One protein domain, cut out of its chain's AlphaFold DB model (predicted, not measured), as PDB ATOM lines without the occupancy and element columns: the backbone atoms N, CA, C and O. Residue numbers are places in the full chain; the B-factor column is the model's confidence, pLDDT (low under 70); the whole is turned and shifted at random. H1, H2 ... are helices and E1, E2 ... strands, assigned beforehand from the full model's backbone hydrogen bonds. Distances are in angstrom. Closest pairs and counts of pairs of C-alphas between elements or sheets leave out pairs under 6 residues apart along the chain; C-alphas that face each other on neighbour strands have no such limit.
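What this domain is: This is residues 4 to 97 and 264 to 285 of the 433 residues of the protein "HET-domain-containing protein" of Hyaloscypha bicolor E (UniProt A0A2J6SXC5). A five-stranded sheet, strongly twisted and curled like part of a barrel, wraps partway round helix H2. The long strands E1, E2 and E3 make one wall, and the hairpin E4 and E5 swings away from the end of E3; H1 packs on H2 and only grazes the sheet. The 116 printed residues hold two named helices and five named strands, in the order H1 H2 E1 E2 E3 E4 E5; the antiparallel sheet runs E1 E2 E3 E5 E4, and the class is mixed, helices and strands. The whole is only just compact, close to loose, with a radius of gyration of the C-alphas of 15.6 A and spans of 45 by 33 by 28 A.

Where its parts are: H1 is residues 4 to 11, 10.6 A long, beginning at C-alpha 4 (5.476, 22.522, 11.796). H2 is residues 15 to 24, 14.5 A. E1 is residues 36 to 43, 23.1 A, and E2 is residues 56 to 64, 25.6 A. E3, residues 71 to 81, is 31.2 A long and ends at C-alpha 81 (21.180, 14.167, 34.888). E4 is residues 266 to 273, 21.6 A. E5 is residues 276 to 284, 25.5 A, ending at C-alpha 284 (20.322, 9.590, 24.113).

How they stand to each other: E1, E2 and E3 form a meander, each strand the antiparallel neighbour of the one before. In the hairpin E1 and E2, N 38 and O 62 are 2.8 A apart, within hydrogen-bond range; in the hairpin E2 and E3, N 59 and O 76 are 2.8 A apart. E3 and E5 are antiparallel at 110 degrees, with N 81 and O 281 at 2.9 A. In the hairpin E4 and E5, N 268 and O 280 are 2.8 A apart. The edge strands E1 and E4 are apart. H2 is on the sheet, and its closest C-alphas to E4 are those of Trp 16 and Ile 268, 6.0 A. H1 and H2 touch, the C-alphas of Ala 10 and Ser 18 closest at 4.4 A, with a steep tilt of 51 degrees, opposite ways. H1 and E1 are near each other, with 5 pairs of C-alphas within 10 A. Every O i to N i+4 pair is within hydrogen-bond range in H1, and 5 of 6 are in H2.

The domain as a whole: The C-alphas farthest apart, those of Glu 69 and Thr 85, are 46.9 A apart. Residues 98 to 263 are not printed, and C-alphas 97 and 264 are 12.1 A apart across this cut. The links H2 to E1 and E1 to E2 are long. Mean pLDDT of the printed part is 82.9; residues 25 to 31, 45 to 47 and 68 to 72 are under 70.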
ATOM      1  N   GLN A   4       5.375  21.071  11.971       87.44
ATOM      2  CA  GLN A   4       5.476  22.522  11.796       87.44
ATOM      3  C   GLN A   4       5.659  23.274  13.126       87.44
ATOM      4  O   GLN A   4       6.519  24.151  13.229       87.44
ATOM      5  N   GLN A   5       4.879  22.931  14.157       89.56
ATOM      6  CA  GLN A   5       4.989  23.539  15.486       89.56
ATOM      7  C   GLN A   5       6.328  23.212  16.155       89.56
ATOM      8  O   GLN A   5       6.911  24.091  16.798       89.56
ATOM      9  N   ILE A   6       6.835  21.983  15.985       88.25
ATOM     10  CA  ILE A   6       8.155  21.582  16.497       88.25
ATOM     11  C   ILE A   6       9.243  22.432  15.850       88.25
ATOM     12  O   ILE A   6      10.026  23.065  16.557       88.25
ATOM     13  N   ASN A   7       9.253  22.506  14.518       87.50
ATOM     14  CA  ASN A   7      10.261  23.242  13.758       87.50
ATOM     15  C   ASN A   7      10.233  24.746  14.056       87.50
ATOM     16  O   ASN A   7      11.290  25.357  14.242       87.50
ATOM     17  N   GLY A   8       9.038  25.334  14.155       89.31
ATOM     18  CA  GLY A   8       8.869  26.737  14.533       89.31
ATOM     19  C   GLY A   8       9.376  27.016  15.948       89.31
ATOM     20  O   GLY A   8      10.164  27.934  16.156       89.31
ATOM     21  N   SER A   9       8.995  26.183  16.921       89.56
ATOM     22  CA  SER A   9       9.409  26.356  18.320       89.56
ATOM     23  C   SER A   9      10.910  26.126  18.517       89.56
ATOM     24  O   SER A   9      11.550  26.874  19.252       89.56
ATOM     25  N   ALA A  10      11.490  25.134  17.833       86.94
ATOM     26  CA  ALA A  10      12.931  24.881  17.821       86.94
ATOM     27  C   ALA A  10      13.709  26.092  17.285       86.94
ATOM     28  O   ALA A  10      14.674  26.536  17.898       86.94
ATOM     29  N   SER A  11      13.241  26.680  16.179       88.62
ATOM     30  CA  SER A  11      13.849  27.882  15.584       88.62
ATOM     31  C   SER A  11      13.740  29.113  16.494       88.62
ATOM     32  O   SER A  11      14.578  30.006  16.420       88.62
ATOM     33  N   ASN A  12      12.755  29.126  17.398       91.00
ATOM     34  CA  ASN A  12      12.578  30.149  18.431       91.00
ATOM     35  C   ASN A  12      13.340  29.845  19.740       91.00
ATOM     36  O   ASN A  12      13.119  30.523  20.742       91.00
ATOM     37  N   GLY A  13      14.221  28.835  19.763       85.06
ATOM     38  CA  GLY A  13      15.090  28.531  20.906       85.06
ATOM     39  C   GLY A  13      14.526  27.537  21.930       85.06
ATOM     40  O   GLY A  13      15.090  27.390  23.013       85.06
ATOM     41  N   CYS A  14      13.430  26.832  21.630       84.81
ATOM     42  CA  CYS A  14      12.940  25.749  22.491       84.81
ATOM     43  C   CYS A  14      13.892  24.537  22.442       84.81
ATOM     44  O   CYS A  14      13.845  23.762  21.489       84.81
ATOM     45  N   ASN A  15      14.691  24.318  23.493       82.56
ATOM     46  CA  ASN A  15      15.657  23.206  23.565       82.56
ATOM     47  C   ASN A  15      15.022  21.818  23.374       82.56
ATOM     48  O   ASN A  15      15.545  21.002  22.617       82.56
ATOM     49  N   TRP A  16      13.874  21.554  24.007       82.25
ATOM     50  CA  TRP A  16      13.158  20.286  23.824       82.25
ATOM     51  C   TRP A  16      12.674  20.100  22.385       82.25
ATOM     52  O   TRP A  16      12.798  19.024  21.811       82.25
ATOM     53  N   CYS A  17      12.159  21.165  21.775       85.44
ATOM     54  CA  CYS A  17      11.692  21.141  20.399       85.44
ATOM     55  C   CYS A  17      12.863  20.950  19.428       85.44
ATOM     56  O   CYS A  17      12.709  20.245  18.439       85.44
ATOM     57  N   SER A  18      14.037  21.521  19.723       84.69
ATOM     58  CA  SER A  18      15.273  21.281  18.971       84.69
ATOM     59  C   SER A  18      15.711  19.822  19.047       84.69
ATOM     60  O   SER A  18      16.049  19.248  18.017       84.69
ATOM     61  N   TYR A  19      15.618  19.192  20.222       80.94
ATOM     62  CA  TYR A  19      15.871  17.757  20.370       80.94
ATOM     63  C   TYR A  19      14.871  16.916  19.563       80.94
ATOM     64  O   TYR A  19      15.279  16.092  18.748       80.94
ATOM     65  N   MET A  20      13.565  17.183  19.703       83.12
ATOM     66  CA  MET A  20      12.513  16.500  18.933       83.12
ATOM     67  C   MET A  20      12.697  16.676  17.424       83.12
ATOM     68  O   MET A  20      12.502  15.733  16.656       83.12
ATOM     69  N   ARG A  21      13.129  17.868  16.999       82.19
ATOM     70  CA  ARG A  21      13.410  18.175  15.600       82.19
ATOM     71  C   ARG A  21      14.452  17.229  15.008       82.19
ATOM     72  O   ARG A  21      14.282  16.847  13.853       82.19
ATOM     73  N   THR A  22      15.459  16.802  15.779       80.06
ATOM     74  CA  THR A  22      16.470  15.853  15.287       80.06
ATOM     75  C   THR A  22      15.862  14.521  14.840       80.06
ATOM     76  O   THR A  22      16.362  13.920  13.899       80.06
ATOM     77  N   PHE A  23      14.746  14.082  15.430       75.38
ATOM     78  CA  PHE A  23      14.064  12.844  15.038       75.38
ATOM     79  C   PHE A  23      13.122  13.057  13.862       75.38
ATOM     80  O   PHE A  23      12.982  12.180  13.012       75.38
ATOM     81  N   THR A  24      12.503  14.236  13.780       72.31
ATOM     82  CA  THR A  24      11.669  14.605  12.632       72.31
ATOM     83  C   THR A  24      12.472  14.917  11.373       72.31
ATOM     84  O   THR A  24      11.900  14.894  10.290       72.31
ATOM     85  N   SER A  25      13.777  15.184  11.496       69.88
ATOM     86  CA  SER A  25      14.672  15.477  10.370       69.88
ATOM     87  C   SER A  25      15.599  14.325   9.967       69.88
ATOM     88  O   SER A  25      16.312  14.471   8.984       69.88
ATOM     89  N   ARG A  26      15.636  13.208  10.714       64.88
ATOM     90  CA  ARG A  26      16.550  12.064  10.469       64.88
ATOM     91  C   ARG A  26      16.281  11.325   9.142       64.88
ATOM     92  O   ARG A  26      17.147  10.590   8.688       64.88
ATOM     93  N   GLU A  27      15.124  11.530   8.513       57.62
ATOM     94  CA  GLU A  27      14.788  10.991   7.187       57.62
ATOM     95  C   GLU A  27      14.508  12.159   6.237       57.62
ATOM     96  O   GLU A  27      13.478  12.826   6.341       57.62
ATOM     97  N   GLU A  28      15.460  12.441   5.351       50.69
ATOM     98  CA  GLU A  28      15.653  13.760   4.739       50.69
ATOM     99  C   GLU A  28      14.581  14.252   3.747       50.69
ATOM    100  O   GLU A  28      14.701  15.395   3.324       50.69
ATOM    101  N   GLU A  29      13.506  13.526   3.388       48.00
ATOM    102  CA  GLU A  29      12.661  13.999   2.261       48.00
ATOM    103  C   GLU A  29      11.125  13.848   2.310       48.00
ATOM    104  O   GLU A  29      10.484  14.233   1.335       48.00
ATOM    105  N   THR A  30      10.444  13.364   3.365       54.16
ATOM    106  CA  THR A  30       8.986  13.088   3.193       54.16
ATOM    107  C   THR A  30       8.015  13.331   4.355       54.16
ATOM    108  O   THR A  30       6.891  12.825   4.272       54.16
ATOM    109  N   ARG A  31       8.354  14.095   5.403       68.50
ATOM    110  CA  ARG A  31       7.404  14.325   6.518       68.50
ATOM    111  C   ARG A  31       6.489  15.518   6.275       68.50
ATOM    112  O   ARG A  31       6.950  16.601   5.916       68.50
ATOM    113  N   ASP A  32       5.191  15.304   6.454       78.62
ATOM    114  CA  ASP A  32       4.176  16.331   6.253       78.62
ATOM    115  C   ASP A  32       4.241  17.342   7.413       78.62
ATOM    116  O   ASP A  32       4.333  16.933   8.574       78.62
ATOM    117  N   PRO A  33       4.187  18.661   7.155       82.38
ATOM    118  CA  PRO A  33       4.090  19.667   8.213       82.38
ATOM    119  C   PRO A  33       2.946  19.419   9.210       82.38
ATOM    120  O   PRO A  33       3.066  19.814  10.377       82.38
ATOM    121  N   ASP A  34       1.877  18.755   8.756       86.44
ATOM    122  CA  ASP A  34       0.692  18.398   9.536       86.44
ATOM    123  C   ASP A  34       0.852  17.093  10.341       86.44
ATOM    124  O   ASP A  34      -0.016  16.785  11.162       86.44
ATOM    125  N   ASP A  35       1.933  16.324  10.145       85.25
ATOM    126  CA  ASP A  35       2.174  15.089  10.899       85.25
ATOM    127  C   ASP A  35       2.242  15.392  12.402       85.25
ATOM    128  O   ASP A  35       2.890  16.350  12.846       85.25
ATOM    129  N   VAL A  36       1.572  14.566  13.207       86.75
ATOM    130  CA  VAL A  36       1.469  14.754  14.655       86.75
ATOM    131  C   VAL A  36       2.457  13.835  15.351       86.75
ATOM    132  O   VAL A  36       2.340  12.615  15.283       86.75
ATOM    133  N   LEU A  37       3.405  14.431  16.078       86.00
ATOM    134  CA  LEU A  37       4.272  13.700  16.992       86.00
ATOM    135  C   LEU A  37       3.612  13.620  18.373       86.00
ATOM    136  O   LEU A  37       3.394  14.651  19.034       86.00
ATOM    137  N   SER A  38       3.316  12.397  18.796       85.69
ATOM    138  CA  SER A  38       2.905  12.029  20.147       85.69
ATOM    139  C   SER A  38       4.120  11.523  20.910       85.69
ATOM    140  O   SER A  38       4.893  10.721  20.400       85.69
ATOM    141  N   ILE A  39       4.312  12.025  22.128       84.00
ATOM    142  CA  ILE A  39       5.482  11.704  22.944       84.00
ATOM    143  C   ILE A  39       4.994  11.185  24.287       84.00
ATOM    144  O   ILE A  39       4.186  11.841  24.948       84.00
ATOM    145  N   SER A  40       5.520  10.043  24.711       84.25
ATOM    146  CA  SER A  40       5.360   9.557  26.074       84.25
ATOM    147  C   SER A  40       6.717   9.246  26.691       84.25
ATOM    148  O   SER A  40       7.630   8.753  26.029       84.25
ATOM    149  N   LEU A  41       6.843   9.582  27.970       82.62
ATOM    150  CA  LEU A  41       8.010   9.279  28.779       82.62
ATOM    151  C   LEU A  41       7.573   8.292  29.858       82.62
ATOM    152  O   LEU A  41       6.724   8.629  30.686       82.62
ATOM    153  N   SER A  42       8.123   7.084  29.840       83.38
ATOM    154  CA  SER A  42       7.926   6.098  30.900       83.38
ATOM    155  C   SER A  42       9.227   5.881  31.659       83.38
ATOM    156  O   SER A  42      10.318   5.948  31.094       83.38
ATOM    157  N   ASP A  43       9.118   5.654  32.966       77.94
ATOM    158  CA  ASP A  43      10.289   5.372  33.788       77.94
ATOM    159  C   ASP A  43      10.951   4.066  33.313       77.94
ATOM    160  O   ASP A  43      10.281   3.046  33.131       77.94
ATOM    161  N   PHE A  44      12.275   4.094  33.143       73.88
ATOM    162  CA  PHE A  44      13.079   2.894  32.937       73.88
ATOM    163  C   PHE A  44      13.851   2.616  34.222       73.88
ATOM    164  O   PHE A  44      14.768   3.355  34.581       73.88
ATOM    165  N   TYR A  45      13.458   1.563  34.934       66.25
ATOM    166  CA  TYR A  45      14.108   1.155  36.174       66.25
ATOM    167  C   TYR A  45      15.104   0.035  35.872       66.25
ATOM    168  O   TYR A  45      14.698  -1.128  35.818       66.25
ATOM    169  N   PRO A  46      16.402   0.333  35.681       65.31
ATOM    170  CA  PRO A  46      17.377  -0.734  35.618       65.31
ATOM    171  C   PRO A  46      17.450  -1.355  37.010       65.31
ATOM    172  O   PRO A  46      17.443  -0.653  38.027       65.31
ATOM    173  N   TYR A  47      17.597  -2.670  37.075       62.88
ATOM    174  CA  TYR A  47      17.790  -3.342  38.357       62.88
ATOM    175  C   TYR A  47      19.067  -2.868  39.076       62.88
ATOM    176  O   TYR A  47      19.153  -2.965  40.298       62.88
ATOM    177  N   TYR A  48      20.039  -2.307  38.340       72.19
ATOM    178  CA  TYR A  48      21.337  -1.909  38.882       72.19
ATOM    179  C   TYR A  48      21.906  -0.679  38.154       72.19
ATOM    180  O   TYR A  48      22.532  -0.783  37.095       72.19
ATOM    181  N   SER A  49      21.706   0.500  38.742       80.50
ATOM    182  CA  SER A  49      22.382   1.739  38.343       80.50
ATOM    183  C   SER A  49      22.995   2.435  39.548       80.50
ATOM    184  O   SER A  49      22.530   2.285  40.680       80.50
ATOM    185  N   SER A  50      24.047   3.207  39.295       86.69
ATOM    186  CA  SER A  50      24.618   4.121  40.277       86.69
ATOM    187  C   SER A  50      24.801   5.500  39.640       86.69
ATOM    188  O   SER A  50      25.466   5.581  38.612       86.69
ATOM    189  N   PRO A  51      24.297   6.586  40.249       89.62
ATOM    190  CA  PRO A  51      23.451   6.599  41.443       89.62
ATOM    191  C   PRO A  51      22.029   6.080  41.159       89.62
ATOM    192  O   PRO A  51      21.583   6.041  40.012       89.62
ATOM    193  N   THR A  52      21.308   5.705  42.216       87.81
ATOM    194  CA  THR A  52      19.889   5.326  42.138       87.81
ATOM    195  C   THR A  52      19.007   6.569  42.060       87.81
ATOM    196  O   THR A  52      19.283   7.566  42.724       87.81
ATOM    197  N   GLY A  53      17.944   6.542  41.258       87.12
ATOM    198  CA  GLY A  53      17.026   7.673  41.096       87.12
ATOM    199  C   GLY A  53      16.292   7.633  39.759       87.12
ATOM    200  O   GLY A  53      16.409   6.665  39.007       87.12
ATOM    201  N   LYS A  54      15.560   8.703  39.439       87.88
ATOM    202  CA  LYS A  54      14.878   8.893  38.151       87.88
ATOM    203  C   LYS A  54      15.852   9.392  37.081       87.88
ATOM    204  O   LYS A  54      15.727  10.491  36.545       87.88
ATOM    205  N   ASN A  55      16.866   8.575  36.830       88.94
ATOM    206  CA  ASN A  55      17.983   8.908  35.950       88.94
ATOM    207  C   ASN A  55      17.796   8.362  34.540       88.94
ATOM    208  O   ASN A  55      18.631   8.632  33.686       88.94
ATOM    209  N   MET A  56      16.756   7.571  34.287       87.69
ATOM    210  CA  MET A  56      16.544   6.944  32.992       87.69
ATOM    211  C   MET A  56      15.081   6.786  32.651       87.69
ATOM    212  O   MET A  56      14.234   6.554  33.517       87.69
ATOM    213  N   TYR A  57      14.819   6.881  31.356       86.12
ATOM    214  CA  TYR A  57      13.479   6.870  30.813       86.12
ATOM    215  C   TYR A  57      13.456   6.194  29.446       86.12
ATOM    216  O   TYR A  57      14.419   6.282  28.678       86.12
ATOM    217  N   TYR A  58      12.324   5.577  29.133       86.38
ATOM    218  CA  TYR A  58      11.943   5.272  27.766       86.38
ATOM    219  C   TYR A  58      11.184   6.459  27.188       86.38
ATOM    220  O   TYR A  58      10.137   6.862  27.698       86.38
ATOM    221  N   LEU A  59      11.733   7.017  26.118       86.56
ATOM    222  CA  LEU A  59      11.099   8.030  25.301       86.56
ATOM    223  C   LEU A  59      10.461   7.336  24.099       86.56
ATOM    224  O   LEU A  59      11.166   6.944  23.170       86.56
ATOM    225  N   ASN A  60       9.138   7.194  24.124       86.50
ATOM    226  CA  ASN A  60       8.378   6.694  22.983       86.50
ATOM    227  C   ASN A  60       7.830   7.878  22.194       86.50
ATOM    228  O   ASN A  60       7.226   8.797  22.756       86.50
ATOM    229  N   MET A  61       8.059   7.848  20.892       85.69
ATOM    230  CA  MET A  61       7.666   8.878  19.952       85.69
ATOM    231  C   MET A  61       6.899   8.223  18.816       85.69
ATOM    232  O   MET A  61       7.493   7.508  18.015       85.69
ATOM    233  N   ASP A  62       5.604   8.497  18.741       85.56
ATOM    234  CA  ASP A  62       4.724   8.006  17.687       85.56
ATOM    235  C   ASP A  62       4.414   9.155  16.732       85.56
ATOM    236  O   ASP A  62       3.919  10.208  17.143       85.56
ATOM    237  N   LEU A  63       4.727   8.965  15.455       82.62
ATOM    238  CA  LEU A  63       4.372   9.892  14.394       82.62
ATOM    239  C   LEU A  63       3.145   9.362  13.661       82.62
ATOM    240  O   LEU A  63       3.193   8.320  13.000       82.62
ATOM    241  N   GLU A  64       2.055  10.113  13.756       83.31
ATOM    242  CA  GLU A  64       0.827   9.843  13.023       83.31
ATOM    243  C   GLU A  64       0.699  10.830  11.866       83.31
ATOM    244  O   GLU A  64       0.670  12.047  12.074       83.31
ATOM    245  N   SER A  65       0.613  10.300  10.644       80.56
ATOM    246  CA  SER A  65       0.351  11.115   9.462       80.56
ATOM    247  C   SER A  65      -1.146  11.159   9.164       80.56
ATOM    248  O   SER A  65      -1.746  10.117   8.908       80.56
ATOM    249  N   PRO A  66      -1.778  12.342   9.117       73.38
ATOM    250  CA  PRO A  66      -3.179  12.454   8.713       73.38
ATOM    251  C   PRO A  66      -3.425  12.021   7.260       73.38
ATOM    252  O   PRO A  66      -4.555  11.698   6.897       73.38
ATOM    253  N   LYS A  67      -2.385  12.056   6.412       73.56
ATOM    254  CA  LYS A  67      -2.476  11.819   4.959       73.56
ATOM    255  C   LYS A  67      -1.933  10.455   4.523       73.56
ATOM    256  O   LYS A  67      -2.123  10.078   3.369       73.56
ATOM    257  N   ARG A  68      -1.261   9.713   5.410       67.25
ATOM    258  CA  ARG A  68      -0.702   8.380   5.132       67.25
ATOM    259  C   ARG A  68      -1.124   7.403   6.229       67.25
ATOM    260  O   ARG A  68      -1.013   7.723   7.402       67.25
ATOM    261  N   GLU A  69      -1.502   6.175   5.874       62.22
ATOM    262  CA  GLU A  69      -1.739   5.092   6.857       62.22
ATOM    263  C   GLU A  69      -0.449   4.603   7.554       62.22
ATOM    264  O   GLU A  69      -0.477   3.698   8.387       62.22
ATOM    265  N   THR A  70       0.706   5.184   7.226       58.81
ATOM    266  CA  THR A  70       1.995   4.830   7.818       58.81
ATOM    267  C   THR A  70       2.121   5.387   9.233       58.81
ATOM    268  O   THR A  70       2.114   6.604   9.424       58.81
ATOM    269  N   ARG A  71       2.314   4.495  10.208       65.75
ATOM    270  CA  ARG A  71       2.754   4.835  11.565       65.75
ATOM    271  C   ARG A  71       4.257   4.620  11.675       65.75
ATOM    272  O   ARG A  71       4.734   3.508  11.460       65.75
ATOM    273  N   GLY A  72       4.981   5.687  11.995       69.19
ATOM    274  CA  GLY A  72       6.381   5.614  12.404       69.19
ATOM    275  C   GLY A  72       6.459   5.699  13.922       69.19
ATOM    276  O   GLY A  72       5.742   6.497  14.519       69.19
ATOM    277  N   GLY A  73       7.306   4.886  14.542       74.50
ATOM    278  CA  GLY A  73       7.506   4.902  15.986       74.50
ATOM    279  C   GLY A  73       8.984   4.769  16.319       74.50
ATOM    280  O   GLY A  73       9.673   3.932  15.737       74.50
ATOM    281  N   TRP A  74       9.463   5.579  17.259       79.56
ATOM    282  CA  TRP A  74      10.791   5.436  17.852       79.56
ATOM    283  C   TRP A  74      10.640   5.213  19.346       79.56
ATOM    284  O   TRP A  74       9.934   5.956  20.022       79.56
ATOM    285  N   ALA A  75      11.347   4.217  19.862       80.81
ATOM    286  CA  ALA A  75      11.536   4.032  21.288       80.81
ATOM    287  C   ALA A  75      13.021   4.217  21.577       80.81
ATOM    288  O   ALA A  75      13.857   3.499  21.033       80.81
ATOM    289  N   LEU A  76      13.344   5.199  22.410       81.00
ATOM    290  CA  LEU A  76      14.714   5.513  22.785       81.00
ATOM    291  C   LEU A  76      14.877   5.352  24.280       81.00
ATOM    292  O   LEU A  76      14.016   5.748  25.066       81.00
ATOM    293  N   ARG A  77      16.027   4.824  24.676       83.19
ATOM    294  CA  ARG A  77      16.486   4.940  26.052       83.19
ATOM    295  C   ARG A  77      17.174   6.291  26.165       83.19
ATOM    296  O   ARG A  77      18.023   6.633  25.347       83.19
ATOM    297  N   ILE A  78      16.795   7.077  27.160       84.38
ATOM    298  CA  ILE A  78      17.489   8.320  27.485       84.38
ATOM    299  C   ILE A  78      17.908   8.276  28.944       84.38
ATOM    300  O   ILE A  78      17.186   7.737  29.789       84.38
ATOM    301  N   HIS A  79      19.059   8.866  29.242       87.12
ATOM    302  CA  HIS A  79      19.421   9.142  30.619       87.12
ATOM    303  C   HIS A  79      19.304  10.625  30.911       87.12
ATOM    304  O   HIS A  79      19.552  11.474  30.055       87.12
ATOM    305  N   ALA A  80      18.908  10.910  32.142       90.31
ATOM    306  CA  ALA A  80      18.778  12.238  32.682       90.31
ATOM    307  C   ALA A  80      19.812  12.463  33.777       90.31
ATOM    308  O   ALA A  80      20.082  11.586  34.600       90.31
ATOM    309  N   PHE A  81      20.334  13.677  33.816       92.88
ATOM    310  CA  PHE A  81      21.180  14.167  34.888       92.88
ATOM    311  C   PHE A  81      20.811  15.613  35.209       92.88
ATOM    312  O   PHE A  81      20.092  16.277  34.464       92.88
ATOM    313  N   THR A  82      21.260  16.109  36.353       95.25
ATOM    314  CA  THR A  82      21.028  17.504  36.743       95.25
ATOM    315  C   THR A  82      22.169  18.021  37.612       95.25
ATOM    316  O   THR A  82      23.022  17.250  38.057       95.25
ATOM    317  N   ASN A  83      22.206  19.329  37.860       93.56
ATOM    318  CA  ASN A  83      23.155  19.907  38.798       93.56
ATOM    319  C   ASN A  83      22.788  19.509  40.235       93.56
ATOM    320  O   ASN A  83      21.621  19.453  40.609       93.56
ATOM    321  N   SER A  84      23.798  19.290  41.076       93.19
ATOM    322  CA  SER A  84      23.624  19.034  42.509       93.19
ATOM    323  C   SER A  84      22.804  20.087  43.266       93.19
ATOM    324  O   SER A  84      22.235  19.756  44.303       93.19
ATOM    325  N   THR A  85      22.742  21.324  42.770       95.06
ATOM    326  CA  THR A  85      21.996  22.432  43.383       95.06
ATOM    327  C   THR A  85      20.607  22.651  42.777       95.06
ATOM    328  O   THR A  85      19.876  23.520  43.252       95.06
ATOM    329  N   ASP A  86      20.227  21.892  41.743       95.69
ATOM    330  CA  ASP A  86      18.923  22.033  41.094       95.69
ATOM    331  C   ASP A  86      17.795  21.460  41.967       95.69
ATOM    332  O   ASP A  86      17.978  20.507  42.727       95.69
ATOM    333  N   GLN A  87      16.585  21.999  41.820       94.88
ATOM    334  CA  GLN A  87      15.405  21.504  42.531       94.88
ATOM    335  C   GLN A  87      15.021  20.065  42.129       94.88
ATOM    336  O   GLN A  87      14.355  19.373  42.898       94.88
ATOM    337  N   ALA A  88      15.450  19.598  40.952       94.25
ATOM    338  CA  ALA A  88      15.284  18.228  40.476       94.25
ATOM    339  C   ALA A  88      16.263  17.231  41.119       94.25
ATOM    340  O   ALA A  88      16.017  16.026  41.045       94.25
ATOM    341  N   ALA A  89      17.334  17.691  41.779       94.88
ATOM    342  CA  ALA A  89      18.402  16.847  42.325       94.88
ATOM    343  C   ALA A  89      17.958  15.719  43.286       94.88
ATOM    344  O   ALA A  89      18.629  14.680  43.291       94.88
ATOM    345  N   PRO A  90      16.872  15.856  44.083       93.56
ATOM    346  CA  PRO A  90      16.347  14.759  44.901       93.56
ATOM    347  C   PRO A  90      15.723  13.612  44.090       93.56
ATOM    348  O   PRO A  90      15.602  12.503  44.601       93.56
ATOM    349  N   PHE A  91      15.309  13.875  42.847       91.62
ATOM    350  CA  PHE A  91      14.656  12.900  41.970       91.62
ATOM    351  C   PHE A  91      15.613  12.394  40.891       91.62
ATOM    352  O   PHE A  91      15.735  11.187  40.697       91.62
ATOM    353  N   VAL A  92      16.305  13.315  40.220       92.75
ATOM    354  CA  VAL A  92      17.353  13.043  39.232       92.75
ATOM    355  C   VAL A  92      18.689  13.137  39.962       92.75
ATOM    356  O   VAL A  92      19.204  14.217  40.253       92.75
ATOM    357  N   THR A  93      19.238  11.995  40.342       93.88
ATOM    358  CA  THR A  93      20.420  11.914  41.211       93.88
ATOM    359  C   THR A  93      21.723  11.803  40.427       93.88
ATOM    360  O   THR A  93      22.781  12.113  40.972       93.88
ATOM    361  N   ALA A  94      21.660  11.409  39.152       93.25
ATOM    362  CA  ALA A  94      22.813  11.401  38.266       93.25
ATOM    363  C   ALA A  94      23.289  12.829  37.970       93.25
ATOM    364  O   ALA A  94      22.512  13.793  37.941       93.25
ATOM    365  N   ARG A  95      24.600  12.955  37.776       93.75
ATOM    366  CA  ARG A  95      25.285  14.198  37.409       93.75
ATOM    367  C   ARG A  95      25.933  14.060  36.040       93.75
ATOM    368  O   ARG A  95      26.045  12.964  35.495       93.75
ATOM    369  N   GLU A  96      26.359  15.189  35.501       90.94
ATOM    370  CA  GLU A  96      27.098  15.225  34.247       90.94
ATOM    371  C   GLU A  96      28.386  14.393  34.340       90.94
ATOM    372  O   GLU A  96      29.078  14.385  35.368       90.94
ATOM    373  N   VAL A  97      28.704  13.682  33.255       89.62
ATOM    374  CA  VAL A  97      29.921  12.874  33.149       89.62
ATOM    375  C   VAL A  97      31.149  13.756  33.332       89.62
ATOM    376  O   VAL A  97      31.365  14.717  32.602       89.62
ATOM    377  N   GLU A 264      25.929  16.001  22.503       73.19
ATOM    378  CA  GLU A 264      25.089  17.117  22.947       73.19
ATOM    379  C   GLU A 264      23.997  16.662  23.930       73.19
ATOM    380  O   GLU A 264      23.264  15.703  23.685       73.19
ATOM    381  N   SER A 265      23.892  17.367  25.058       81.94
ATOM    382  CA  SER A 265      22.801  17.210  26.021       81.94
ATOM    383  C   SER A 265      21.737  18.278  25.821       81.94
ATOM    384  O   SER A 265      22.061  19.436  25.549       81.94
ATOM    385  N   PHE A 266      20.479  17.934  26.083       84.44
ATOM    386  CA  PHE A 266      19.358  18.861  25.956       84.44
ATOM    387  C   PHE A 266      18.740  19.162  27.315       84.44
ATOM    388  O   PHE A 266      18.323  18.257  28.033       84.44
ATOM    389  N   ASN A 267      18.646  20.445  27.662       87.69
ATOM    390  CA  ASN A 267      18.011  20.881  28.904       87.69
ATOM    391  C   ASN A 267      16.492  20.915  28.753       87.69
ATOM    392  O   ASN A 267      15.966  21.557  27.838       87.69
ATOM    393  N   ILE A 268      15.796  20.272  29.686       85.88
ATOM    394  CA  ILE A 268      14.343  20.178  29.730       85.88
ATOM    395  C   ILE A 268      13.795  20.501  31.128       85.88
ATOM    396  O   ILE A 268      14.417  20.154  32.138       85.88
ATOM    397  N   PRO A 269      12.622  21.156  31.220       87.69
ATOM    398  CA  PRO A 269      11.972  21.403  32.502       87.69
ATOM    399  C   PRO A 269      11.560  20.095  33.185       87.69
ATOM    400  O   PRO A 269      10.885  19.258  32.587       87.69
ATOM    401  N   PHE A 270      11.901  19.949  34.463       88.00
ATOM    402  CA  PHE A 270      11.483  18.828  35.298       88.00
ATOM    403  C   PHE A 270      10.376  19.278  36.252       88.00
ATOM    404  O   PHE A 270      10.617  20.055  37.177       88.00
ATOM    405  N   ARG A 271       9.141  18.822  36.027       89.06
ATOM    406  CA  ARG A 271       7.994  19.230  36.848       89.06
ATOM    407  C   ARG A 271       8.023  18.529  38.206       89.06
ATOM    408  O   ARG A 271       7.920  17.310  38.270       89.06
ATOM    409  N   LEU A 272       8.091  19.313  39.279       87.88
ATOM    410  CA  LEU A 272       8.159  18.815  40.657       87.88
ATOM    411  C   LEU A 272       6.761  18.662  41.258       87.88
ATOM    412  O   LEU A 272       6.364  17.586  41.694       87.88
ATOM    413  N   SER A 273       6.002  19.759  41.270       89.31
ATOM    414  CA  SER A 273       4.622  19.812  41.758       89.31
ATOM    415  C   SER A 273       3.934  21.062  41.211       89.31
ATOM    416  O   SER A 273       4.581  22.092  41.047       89.31
ATOM    417  N   GLY A 274       2.634  21.004  40.904       88.75
ATOM    418  CA  GLY A 274       1.883  22.190  40.465       88.75
ATOM    419  C   GLY A 274       2.565  22.940  39.310       88.75
ATOM    420  O   GLY A 274       2.714  22.378  38.224       88.75
ATOM    421  N   SER A 275       2.965  24.191  39.553       88.94
ATOM    422  CA  SER A 275       3.716  25.070  38.639       88.94
ATOM    423  C   SER A 275       5.217  25.178  38.957       88.94
ATOM    424  O   SER A 275       5.899  26.027  38.389       88.94
ATOM    425  N   GLN A 276       5.743  24.352  39.863       91.94
ATOM    426  CA  GLN A 276       7.152  24.330  40.240       91.94
ATOM    427  C   GLN A 276       7.954  23.400  39.321       91.94
ATOM    428  O   GLN A 276       7.595  22.231  39.132       91.94
ATOM    429  N   PHE A 277       9.069  23.912  38.799       92.12
ATOM    430  CA  PHE A 277       9.958  23.195  37.893       92.12
ATOM    431  C   PHE A 277      11.412  23.304  38.354       92.12
ATOM    432  O   PHE A 277      11.869  24.387  38.717       92.12
ATOM    433  N   GLY A 278      12.124  22.182  38.303       93.12
ATOM    434  CA  GLY A 278      13.580  22.151  38.211       93.12
ATOM    435  C   GLY A 278      14.024  22.012  36.755       93.12
ATOM    436  O   GLY A 278      13.207  22.073  35.829       93.12
ATOM    437  N   THR A 279      15.311  21.765  36.554       92.38
ATOM    438  CA  THR A 279      15.892  21.486  35.237       92.38
ATOM    439  C   THR A 279      16.562  20.120  35.258       92.38
ATOM    440  O   THR A 279      17.256  19.767  36.209       92.38
ATOM    441  N   MET A 280      16.388  19.342  34.193       91.75
ATOM    442  CA  MET A 280      17.235  18.182  33.926       91.75
ATOM    443  C   MET A 280      17.792  18.256  32.513       91.75
ATOM    444  O   MET A 280      17.174  18.826  31.619       91.75
ATOM    445  N   SER A 281      18.960  17.675  32.316       90.56
ATOM    446  CA  SER A 281      19.572  17.478  31.013       90.56
ATOM    447  C   SER A 281      19.341  16.036  30.593       90.56
ATOM    448  O   SER A 281      19.440  15.137  31.428       90.56
ATOM    449  N   VAL A 282      19.031  15.809  29.319       86.88
ATOM    450  CA  VAL A 282      18.876  14.468  28.750       86.88
ATOM    451  C   VAL A 282      19.865  14.227  27.629       86.88
ATOM    452  O   VAL A 282      20.180  15.130  26.851       86.88
ATOM    453  N   GLN A 283      20.330  12.988  27.552       83.00
ATOM    454  CA  GLN A 283      21.163  12.471  26.477       83.00
ATOM    455  C   GLN A 283      20.601  11.123  26.020       83.00
ATOM    456  O   GLN A 283      20.129  10.321  26.836       83.00
ATOM    457  N   GLU A 284      20.645  10.887  24.710       79.56
ATOM    458  CA  GLU A 284      20.322   9.590  24.113       79.56
ATOM    459  C   GLU A 284      21.290   8.535  24.668       79.56
ATOM    460  O   GLU A 284      22.507   8.728  24.680       79.56
ATOM    461  N   LEU A 285      20.747   7.431  25.182       71.00
ATOM    462  CA  LEU A 285      21.513   6.222  25.474       71.00
ATOM    463  C   LEU A 285      21.561   5.404  24.174       71.00
ATOM    464  O   LEU A 285      20.793   4.456  24.013       71.00
TER     465      LEU A 285